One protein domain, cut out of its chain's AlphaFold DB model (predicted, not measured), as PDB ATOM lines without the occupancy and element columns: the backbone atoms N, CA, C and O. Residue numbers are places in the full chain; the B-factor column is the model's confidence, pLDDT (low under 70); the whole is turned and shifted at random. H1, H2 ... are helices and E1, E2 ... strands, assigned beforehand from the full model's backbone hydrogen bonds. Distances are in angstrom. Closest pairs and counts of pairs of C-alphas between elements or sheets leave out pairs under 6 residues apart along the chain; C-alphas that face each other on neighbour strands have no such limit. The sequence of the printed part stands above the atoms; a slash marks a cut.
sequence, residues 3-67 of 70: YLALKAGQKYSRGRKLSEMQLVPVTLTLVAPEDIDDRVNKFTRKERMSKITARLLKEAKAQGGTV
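What this domain is: This is residues 3 to 67 of the 70 residues of an uncharacterized protein of archaeon (UniProt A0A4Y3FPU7). An elongated model has a two-stranded hairpin, E1 and E2, towards one end and the short helix H1 at the other, with the long helix H2 folding back from H1 to the sheet. The loop of residues 8 to 22 extends the sheet end. The 65 printed residues hold E1, E2, H1 and H2 in chain order, an antiparallel sheet and a mixed class; the whole is loose, radius of gyration of the C-alphas 14.2 A, spanning 43 by 23 by 15 A.

How they stand to each other: E1, residues 3 to 7, and E2, residues 23 to 27, form an antiparallel hairpin at 132 degrees; N 5 and O 24 are 2.9 A apart, within hydrogen-bond range. Residues 6 to 7 of E1 also pair antiparallel with residues 65 to 66. The closest C-alphas of E2 and H2, residues 45 to 62, are Val 26 and Ala 60, 6.0 A apart. H2 touches H1, residues 33 to 40, with residues 48 to 52 alone, closest C-alphas Asp 38 and Arg 48 at 6.7 A; this helical hairpin runs opposite ways at a shallow tilt of 5 degrees. E1 and H1 are apart. In H1 and H2 every O i to N i+4 pair is within hydrogen-bond range.

Where its parts are: E1, 12.1 A long, begins at C-alpha 3 (287.772, 168.767, 397.443). E2 measures 13.0 A, H1 10.8 A; H2, 25.7 A, ends at C-alpha 62 (277.242, 176.106, 392.491).

The domain as a whole: The two C-alphas farthest apart, Glu 20 and Asn 41, are 43.3 A apart. The printed part has no cut. The E1 to E2 link is long; the others are tight. Residue 14 has pLDDT under 70.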
ATOM      1  N   TYR A   3     286.618 168.106 398.042       88.50
ATOM      2  CA  TYR A   3     287.772 168.767 397.443       88.50
ATOM      3  C   TYR A   3     287.880 170.196 397.962       88.50
ATOM      4  O   TYR A   3     286.898 170.768 398.430       88.50
ATOM      5  N   LEU A   4     289.070 170.777 397.849       88.00
ATOM      6  CA  LEU A   4     289.278 172.207 398.029       88.00
ATOM      7  C   LEU A   4     289.355 172.855 396.648       88.00
ATOM      8  O   LEU A   4     290.148 172.431 395.811       88.00
ATOM      9  N   ALA A   5     288.517 173.857 396.416       89.25
ATOM     10  CA  ALA A   5     288.502 174.652 395.194       89.25
ATOM     11  C   ALA A   5     288.831 176.112 395.521       89.25
ATOM     12  O   ALA A   5     288.618 176.560 396.647       89.25
ATOM     13  N   LEU A   6     289.324 176.870 394.543       88.94
ATOM     14  CA  LEU A   6     289.509 178.312 394.710       88.94
ATOM     15  C   LEU A   6     288.146 178.977 394.870       88.94
ATOM     16  O   LEU A   6     287.195 178.589 394.202       88.94
ATOM     17  N   LYS A   7     288.020 179.994 395.717       88.19
ATOM     18  CA  LYS A   7     286.780 180.766 395.816       88.19
ATOM     19  C   LYS A   7     286.415 181.354 394.452       88.19
ATOM     20  O   LYS A   7     287.270 181.883 393.740       88.19
ATOM     21  N   ALA A   8     285.134 181.293 394.097       82.75
ATOM     22  CA  ALA A   8     284.631 181.817 392.836       82.75
ATOM     23  C   ALA A   8     285.064 183.280 392.624       82.75
ATOM     24  O   ALA A   8     284.974 184.115 393.527       82.75
ATOM     25  N   GLY A   9     285.551 183.581 391.418       80.94
ATOM     26  CA  GLY A   9     286.097 184.896 391.063       80.94
ATOM     27  C   GLY A   9     287.595 185.065 391.341       80.94
ATOM     28  O   GLY A   9     288.186 186.027 390.853       80.94
ATOM     29  N   GLN A  10     288.236 184.133 392.054       80.62
ATOM     30  CA  GLN A  10     289.695 184.047 392.112       80.62
ATOM     31  C   GLN A  10     290.222 183.179 390.964       80.62
ATOM     32  O   GLN A  10     289.559 182.232 390.541       80.62
ATOM     33  N   LYS A  11     291.406 183.529 390.457       77.31
ATOM     34  CA  LYS A  11     292.132 182.762 389.440       77.31
ATOM     35  C   LYS A  11     293.542 182.475 389.919       77.31
ATOM     36  O   LYS A  11     294.182 183.374 390.487       77.31
ATOM     37  N   TYR A  12     294.032 181.271 389.657       77.25
ATOM     38  CA  TYR A  12     295.443 180.977 389.808       77.25
ATOM     39  C   TYR A  12     296.224 181.722 388.722       77.25
ATOM     40  O   TYR A  12     295.809 181.836 387.570       77.25
ATOM     41  N   SER A  13     297.346 182.322 389.102       74.50
ATOM     42  CA  SER A  13     298.207 183.044 388.166       74.50
ATOM     43  C   SER A  13     299.636 182.992 388.675       74.50
ATOM     44  O   SER A  13     299.854 182.948 389.882       74.50
ATOM     45  N   ARG A  14     300.622 183.063 387.771       68.31
ATOM     46  CA  ARG A  14     302.053 183.042 388.137       68.31
ATOM     47  C   ARG A  14     302.451 184.121 389.158       68.31
ATOM     48  O   ARG A  14     303.475 183.976 389.809       68.31
ATOM     49  N   GLY A  15     301.657 185.189 389.288       71.31
ATOM     50  CA  GLY A  15     301.883 186.288 390.230       71.31
ATOM     51  C   GLY A  15     301.143 186.180 391.569       71.31
ATOM     52  O   GLY A  15     301.293 187.086 392.380       71.31
ATOM     53  N   ARG A  16     300.339 185.133 391.813       70.75
ATOM     54  CA  ARG A  16     299.649 184.918 393.098       70.75
ATOM     55  C   ARG A  16     299.899 183.514 393.617       70.75
ATOM     56  O   ARG A  16     299.663 182.538 392.907       70.75
ATOM     57  N   LYS A  17     300.329 183.407 394.871       75.94
ATOM     58  CA  LYS A  17     300.578 182.105 395.500       75.94
ATOM     59  C   LYS A  17     299.264 181.478 395.957       75.94
ATOM     60  O   LYS A  17     298.356 182.176 396.392       75.94
ATOM     61  N   LEU A  18     299.191 180.146 395.947       73.50
ATOM     62  CA  LEU A  18     298.066 179.392 396.524       73.50
ATOM     63  C   LEU A  18     297.799 179.764 397.993       73.50
ATOM     64  O   LEU A  18     296.648 179.813 398.411       73.50
ATOM     65  N   SER A  19     298.847 180.091 398.756       77.12
ATOM     66  CA  SER A  19     298.750 180.554 400.149       77.12
ATOM     67  C   SER A  19     298.011 181.885 400.318       77.12
ATOM     68  O   SER A  19     297.566 182.203 401.414       77.12
ATOM     69  N   GLU A  20     297.903 182.679 399.254       80.50
ATOM     70  CA  GLU A  20     297.221 183.979 399.240       80.50
ATOM     71  C   GLU A  20     295.767 183.849 398.752       80.50
ATOM     72  O   GLU A  20     295.034 184.838 398.678       80.50
ATOM     73  N   MET A  21     295.339 182.635 398.387       84.75
ATOM     74  CA  MET A  21     294.017 182.358 397.835       84.75
ATOM     75  C   MET A  21     293.076 181.796 398.896       84.75
ATOM     76  O   MET A  21     293.478 181.100 399.826       84.75
ATOM     77  N   GLN A  22     291.786 182.093 398.743       87.81
ATOM     78  CA  GLN A  22     290.748 181.536 399.601       87.81
ATOM     79  C   GLN A  22     290.289 180.208 399.011       87.81
ATOM     80  O   GLN A  22     289.753 180.174 397.904       87.81
ATOM     81  N   LEU A  23     290.484 179.128 399.762       89.12
ATOM     82  CA  LEU A  23     289.980 177.808 399.407       89.12
ATOM     83  C   LEU A  23     288.608 177.582 400.039       89.12
ATOM     84  O   LEU A  23     288.385 177.915 401.203       89.12
ATOM     85  N   VAL A  24     287.695 176.997 399.271       90.81
ATOM     86  CA  VAL A  24     286.360 176.601 399.718       90.81
ATOM     87  C   VAL A  24     286.185 175.089 399.555       90.81
ATOM     88  O   VAL A  24     286.607 174.529 398.536       90.81
ATOM     89  N   PRO A  25     285.590 174.399 400.540       92.88
ATOM     90  CA  PRO A  25     285.274 172.988 400.400       92.88
ATOM     91  C   PRO A  25     284.130 172.808 399.397       92.88
ATOM     92  O   PRO A  25     283.080 173.431 399.524       92.88
ATOM     93  N   VAL A  26     284.322 171.921 398.425       94.19
ATOM     94  CA  VAL A  26     283.310 171.535 397.437       94.19
ATOM     95  C   VAL A  26     283.181 170.019 397.378       94.19
ATOM     96  O   VAL A  26     284.136 169.277 397.604       94.19
ATOM     97  N   THR A  27     281.992 169.532 397.059       94.69
ATOM     98  CA  THR A  27     281.728 168.120 396.790       94.69
ATOM     99  C   THR A  27     281.600 167.932 395.291       94.69
ATOM    100  O   THR A  27     280.757 168.570 394.669       94.69
ATOM    101  N   LEU A  28     282.435 167.063 394.724       93.62
ATOM    102  CA  LEU A  28     282.409 166.754 393.297       93.62
ATOM    103  C   LEU A  28     282.071 165.285 393.066       93.62
ATOM    104  O   LEU A  28     282.551 164.388 393.785       93.62
ATOM    105  N   THR A  29     281.281 165.059 392.025       94.06
ATOM    106  CA  THR A  29     280.933 163.735 391.516       94.06
ATOM    107  C   THR A  29     281.946 163.347 390.445       94.06
ATOM    108  O   THR A  29     281.856 163.779 389.301       94.06
ATOM    109  N   LEU A  30     282.948 162.540 390.798       89.38
ATOM    110  CA  LEU A  30     284.015 162.178 389.852       89.38
ATOM    111  C   LEU A  30     283.528 161.343 388.664       89.38
ATOM    112  O   LEU A  30     284.046 161.492 387.563       89.38
ATOM    113  N   VAL A  31     282.556 160.466 388.904       91.81
ATOM    114  CA  VAL A  31     281.958 159.597 387.892       91.81
ATOM    115  C   VAL A  31     280.453 159.690 388.068       91.81
ATOM    116  O   VAL A  31     279.930 159.275 389.102       91.81
ATOM    117  N   ALA A  32     279.782 160.291 387.096       93.62
ATOM    118  CA  ALA A  32     278.332 160.334 387.012       93.62
ATOM    119  C   ALA A  32     277.823 159.219 386.082       93.62
ATOM    120  O   ALA A  32     278.604 158.698 385.276       93.62
ATOM    121  N   PRO A  33     276.536 158.841 386.170       95.06
ATOM    122  CA  PRO A  33     275.945 157.853 385.269       95.06
ATOM    123  C   PRO A  33     276.194 158.173 383.787       95.06
ATOM    124  O   PRO A  33     276.608 157.286 383.043       95.06
ATOM    125  N   GLU A  34     276.098 159.446 383.382       93.19
ATOM    126  CA  GLU A  34     276.364 159.854 381.995       93.19
ATOM    127  C   GLU A  34     277.800 159.558 381.515       93.19
ATOM    128  O   GLU A  34     278.023 159.312 380.329       93.19
ATOM    129  N   ASP A  35     278.788 159.525 382.415       92.69
ATOM    130  CA  ASP A  35     280.178 159.222 382.057       92.69
ATOM    131  C   ASP A  35     280.362 157.727 381.750       92.69
ATOM    132  O   ASP A  35     281.214 157.337 380.938       92.69
ATOM    133  N   ILE A  36     279.567 156.883 382.420       93.31
ATOM    134  CA  ILE A  36     279.502 155.439 382.186       93.31
ATOM    135  C   ILE A  36     278.840 155.197 380.832       93.31
ATOM    136  O   ILE A  36     279.409 154.484 380.002       93.31
ATOM    137  N   ASP A  37     277.711 155.858 380.573       95.56
ATOM    138  CA  ASP A  37     276.984 155.756 379.306       95.56
ATOM    139  C   ASP A  37     277.850 156.198 378.123       95.56
ATOM    140  O   ASP A  37     277.960 155.484 377.125       95.56
ATOM    141  N   ASP A  38     278.554 157.324 378.238       94.06
ATOM    142  CA  ASP A  38     279.468 157.786 377.190       94.06
ATOM    143  C   ASP A  38     280.610 156.786 376.934       94.06
ATOM    144  O   ASP A  38     281.094 156.641 375.805       94.06
ATOM    145  N   ARG A  39     281.072 156.075 377.974       91.19
ATOM    146  CA  ARG A  39     282.097 155.031 377.836       91.19
ATOM    147  C   ARG A  39     281.552 153.794 377.126       91.19
ATOM    148  O   ARG A  39     282.266 153.247 376.285       91.19
ATOM    149  N   VAL A  40     280.326 153.378 377.439       96.06
ATOM    150  CA  VAL A  40     279.629 152.269 376.762       96.06
ATOM    151  C   VAL A  40     279.391 152.610 375.290       96.06
ATOM    152  O   VAL A  40     279.696 151.805 374.412       96.06
ATOM    153  N   ASN A  41     278.974 153.845 375.010       95.88
ATOM    154  CA  ASN A  41     278.723 154.360 373.663       95.88
ATOM    155  C   ASN A  41     279.999 154.734 372.881       95.88
ATOM    156  O   ASN A  41     279.922 155.355 371.824       95.88
ATOM    157  N   LYS A  42     281.187 154.355 373.379       94.31
ATOM    158  CA  LYS A  42     282.493 154.545 372.721       94.31
ATOM    159  C   LYS A  42     282.810 155.997 372.333       94.31
ATOM    160  O   LYS A  42     283.592 156.220 371.407       94.31
ATOM    161  N   PHE A  43     282.291 156.980 373.073       93.44
ATOM    162  CA  PHE A  43     282.673 158.379 372.878       93.44
ATOM    163  C   PHE A  43     284.187 158.534 373.028       93.44
ATOM    164  O   PHE A  43     284.843 157.903 373.880       93.44
ATOM    165  N   THR A  44     284.766 159.418 372.220       94.81
ATOM    166  CA  THR A  44     286.201 159.675 372.286       94.81
ATOM    167  C   THR A  44     286.571 160.221 373.663       94.81
ATOM    168  O   THR A  44     285.765 160.807 374.394       94.81
ATOM    169  N   ARG A  45     287.837 160.045 374.054       92.31
ATOM    170  CA  ARG A  45     288.339 160.631 375.304       92.31
ATOM    171  C   ARG A  45     288.131 162.148 375.326       92.31
ATOM    172  O   ARG A  45     287.796 162.690 376.370       92.31
ATOM    173  N   LYS A  46     288.314 162.826 374.189       93.19
ATOM    174  CA  LYS A  46     288.177 164.284 374.082       93.19
ATOM    175  C   LYS A  46     286.749 164.745 374.385       93.19
ATOM    176  O   LYS A  46     286.577 165.669 375.174       93.19
ATOM    177  N   GLU A  47     285.749 164.087 373.805       93.00
ATOM    178  CA  GLU A  47     284.332 164.414 374.026       93.00
ATOM    179  C   GLU A  47     283.926 164.182 375.480       93.00
ATOM    180  O   GLU A  47     283.381 165.084 376.118       93.00
ATOM    181  N   ARG A  48     284.289 163.018 376.035       93.94
ATOM    182  CA  ARG A  48     284.033 162.688 377.444       93.94
ATOM    183  C   ARG A  48     284.671 163.691 378.391       93.94
ATOM    184  O   ARG A  48     284.002 164.227 379.264       93.94
ATOM    185  N   MET A  49     285.950 164.008 378.184       92.56
ATOM    186  CA  MET A  49     286.650 164.974 379.033       92.56
ATOM    187  C   MET A  49     286.022 166.366 378.970       92.56
ATOM    188  O   MET A  49     286.001 167.050 379.990       92.56
ATOM    189  N   SER A  50     285.499 166.786 377.814       92.62
ATOM    190  CA  SER A  50     284.794 168.066 377.685       92.62
ATOM    191  C   SER A  50     283.539 168.108 378.565       92.62
ATOM    192  O   SER A  50     283.380 169.028 379.369       92.62
ATOM    193  N   LYS A  51     282.698 167.068 378.485       93.50
ATOM    194  CA  LYS A  51     281.474 166.945 379.293       93.50
ATOM    195  C   LYS A  51     281.776 166.851 380.790       93.50
ATOM    196  O   LYS A  51     281.216 167.624 381.566       93.50
ATOM    197  N   ILE A  52     282.718 165.986 381.180       94.25
ATOM    198  CA  ILE A  52     283.161 165.829 382.576       94.25
ATOM    199  C   ILE A  52     283.661 167.166 383.124       94.25
ATOM    200  O   ILE A  52     283.231 167.602 384.189       94.25
ATOM    201  N   THR A  53     284.535 167.860 382.387       92.12
ATOM    202  CA  THR A  53     285.095 169.144 382.838       92.12
ATOM    203  C   THR A  53     283.996 170.189 383.019       92.12
ATOM    204  O   THR A  53     283.957 170.864 384.046       92.12
ATOM    205  N   ALA A  54     283.071 170.304 382.062       92.88
ATOM    206  CA  ALA A  54     281.952 171.240 382.159       92.88
ATOM    207  C   ALA A  54     281.059 170.952 383.378       92.88
ATOM    208  O   ALA A  54     280.673 171.879 384.096       92.88
ATOM    209  N   ARG A  55     280.775 169.671 383.644       94.62
ATOM    210  CA  ARG A  55     279.994 169.226 384.804       94.62
ATOM    211  C   ARG A  55     280.689 169.573 386.120       94.62
ATOM    212  O   ARG A  55     280.083 170.229 386.964       94.62
ATOM    213  N   LEU A  56     281.970 169.232 386.261       93.31
ATOM    214  CA  LEU A  56     282.758 169.524 387.466       93.31
ATOM    215  C   LEU A  56     282.871 171.032 387.739       93.31
ATOM    216  O   LEU A  56     282.716 171.465 388.881       93.31
ATOM    217  N   LEU A  57     283.082 171.848 386.700       91.38
ATOM    218  CA  LEU A  57     283.104 173.309 386.826       91.38
ATOM    219  C   LEU A  57     281.756 173.861 387.304       91.38
ATOM    220  O   LEU A  57     281.720 174.753 388.152       91.38
ATOM    221  N   LYS A  58     280.644 173.328 386.783       93.44
ATOM    222  CA  LYS A  58     279.291 173.716 387.201       93.44
ATOM    223  C   LYS A  58     279.021 173.336 388.660       93.44
ATOM    224  O   LYS A  58     278.518 174.173 389.407       93.44
ATOM    225  N   GLU A  59     279.383 172.119 389.068       94.38
ATOM    226  CA  GLU A  59     279.237 171.630 390.450       94.38
ATOM    227  C   GLU A  59     280.050 172.470 391.443       94.38
ATOM    228  O   GLU A  59     279.533 172.858 392.493       94.38
ATOM    229  N   ALA A  60     281.300 172.800 391.105       93.06
ATOM    230  CA  ALA A  60     282.140 173.658 391.936       93.06
ATOM    231  C   ALA A  60     281.563 175.075 392.048       93.06
ATOM    232  O   ALA A  60     281.434 175.602 393.156       93.06
ATOM    233  N   LYS A  61     281.144 175.667 390.920       92.25
ATOM    234  CA  LYS A  61     280.594 177.029 390.880       92.25
ATOM    235  C   LYS A  61     279.316 177.163 391.699       92.25
ATOM    236  O   LYS A  61     279.148 178.164 392.390       92.25
ATOM    237  N   ALA A  62     278.450 176.151 391.667       94.19
ATOM    238  CA  ALA A  62     277.242 176.106 392.491       94.19
ATOM    239  C   ALA A  62     277.546 176.129 394.003       94.19
ATOM    240  O   ALA A  62     276.719 176.583 394.786       94.19
ATOM    241  N   GLN A  63     278.740 175.690 394.404       94.62
ATOM    242  CA  GLN A  63     279.215 175.667 395.791       94.62
ATOM    243  C   GLN A  63     280.131 176.857 396.126       94.62
ATOM    244  O   GLN A  63     280.789 176.869 397.164       94.62
ATOM    245  N   GLY A  64     280.197 177.866 395.251       91.75
ATOM    246  CA  GLY A  64     281.038 179.047 395.447       91.75
ATOM    247  C   GLY A  64     282.528 178.812 395.188       91.75
ATOM    248  O   GLY A  64     283.340 179.667 395.545       91.75
ATOM    249  N   GLY A  65     282.890 177.687 394.565       90.19
ATOM    250  CA  GLY A  65     284.254 177.344 394.172       90.19
ATOM    251  C   GLY A  65     284.489 177.398 392.659       90.19
ATOM    252  O   GLY A  65     283.565 177.353 391.857       90.19
ATOM    253  N   THR A  66     285.747 177.458 392.254       87.19
ATOM    254  CA  THR A  66     286.231 177.338 390.882       87.19
ATOM    255  C   THR A  66     287.344 176.299 390.884       87.19
ATOM    256  O   THR A  66     288.242 176.331 391.727       87.19
ATOM    257  N   VAL A  67     287.273 175.366 389.939       81.75
ATOM    258  CA  VAL A  67     288.338 174.393 389.683       81.75
ATOM    259  C   VAL A  67     289.084 174.877 388.453       81.75
ATOM    260  O   VAL A  67     288.459 175.194 387.443       81.75
TER     261      VAL A  67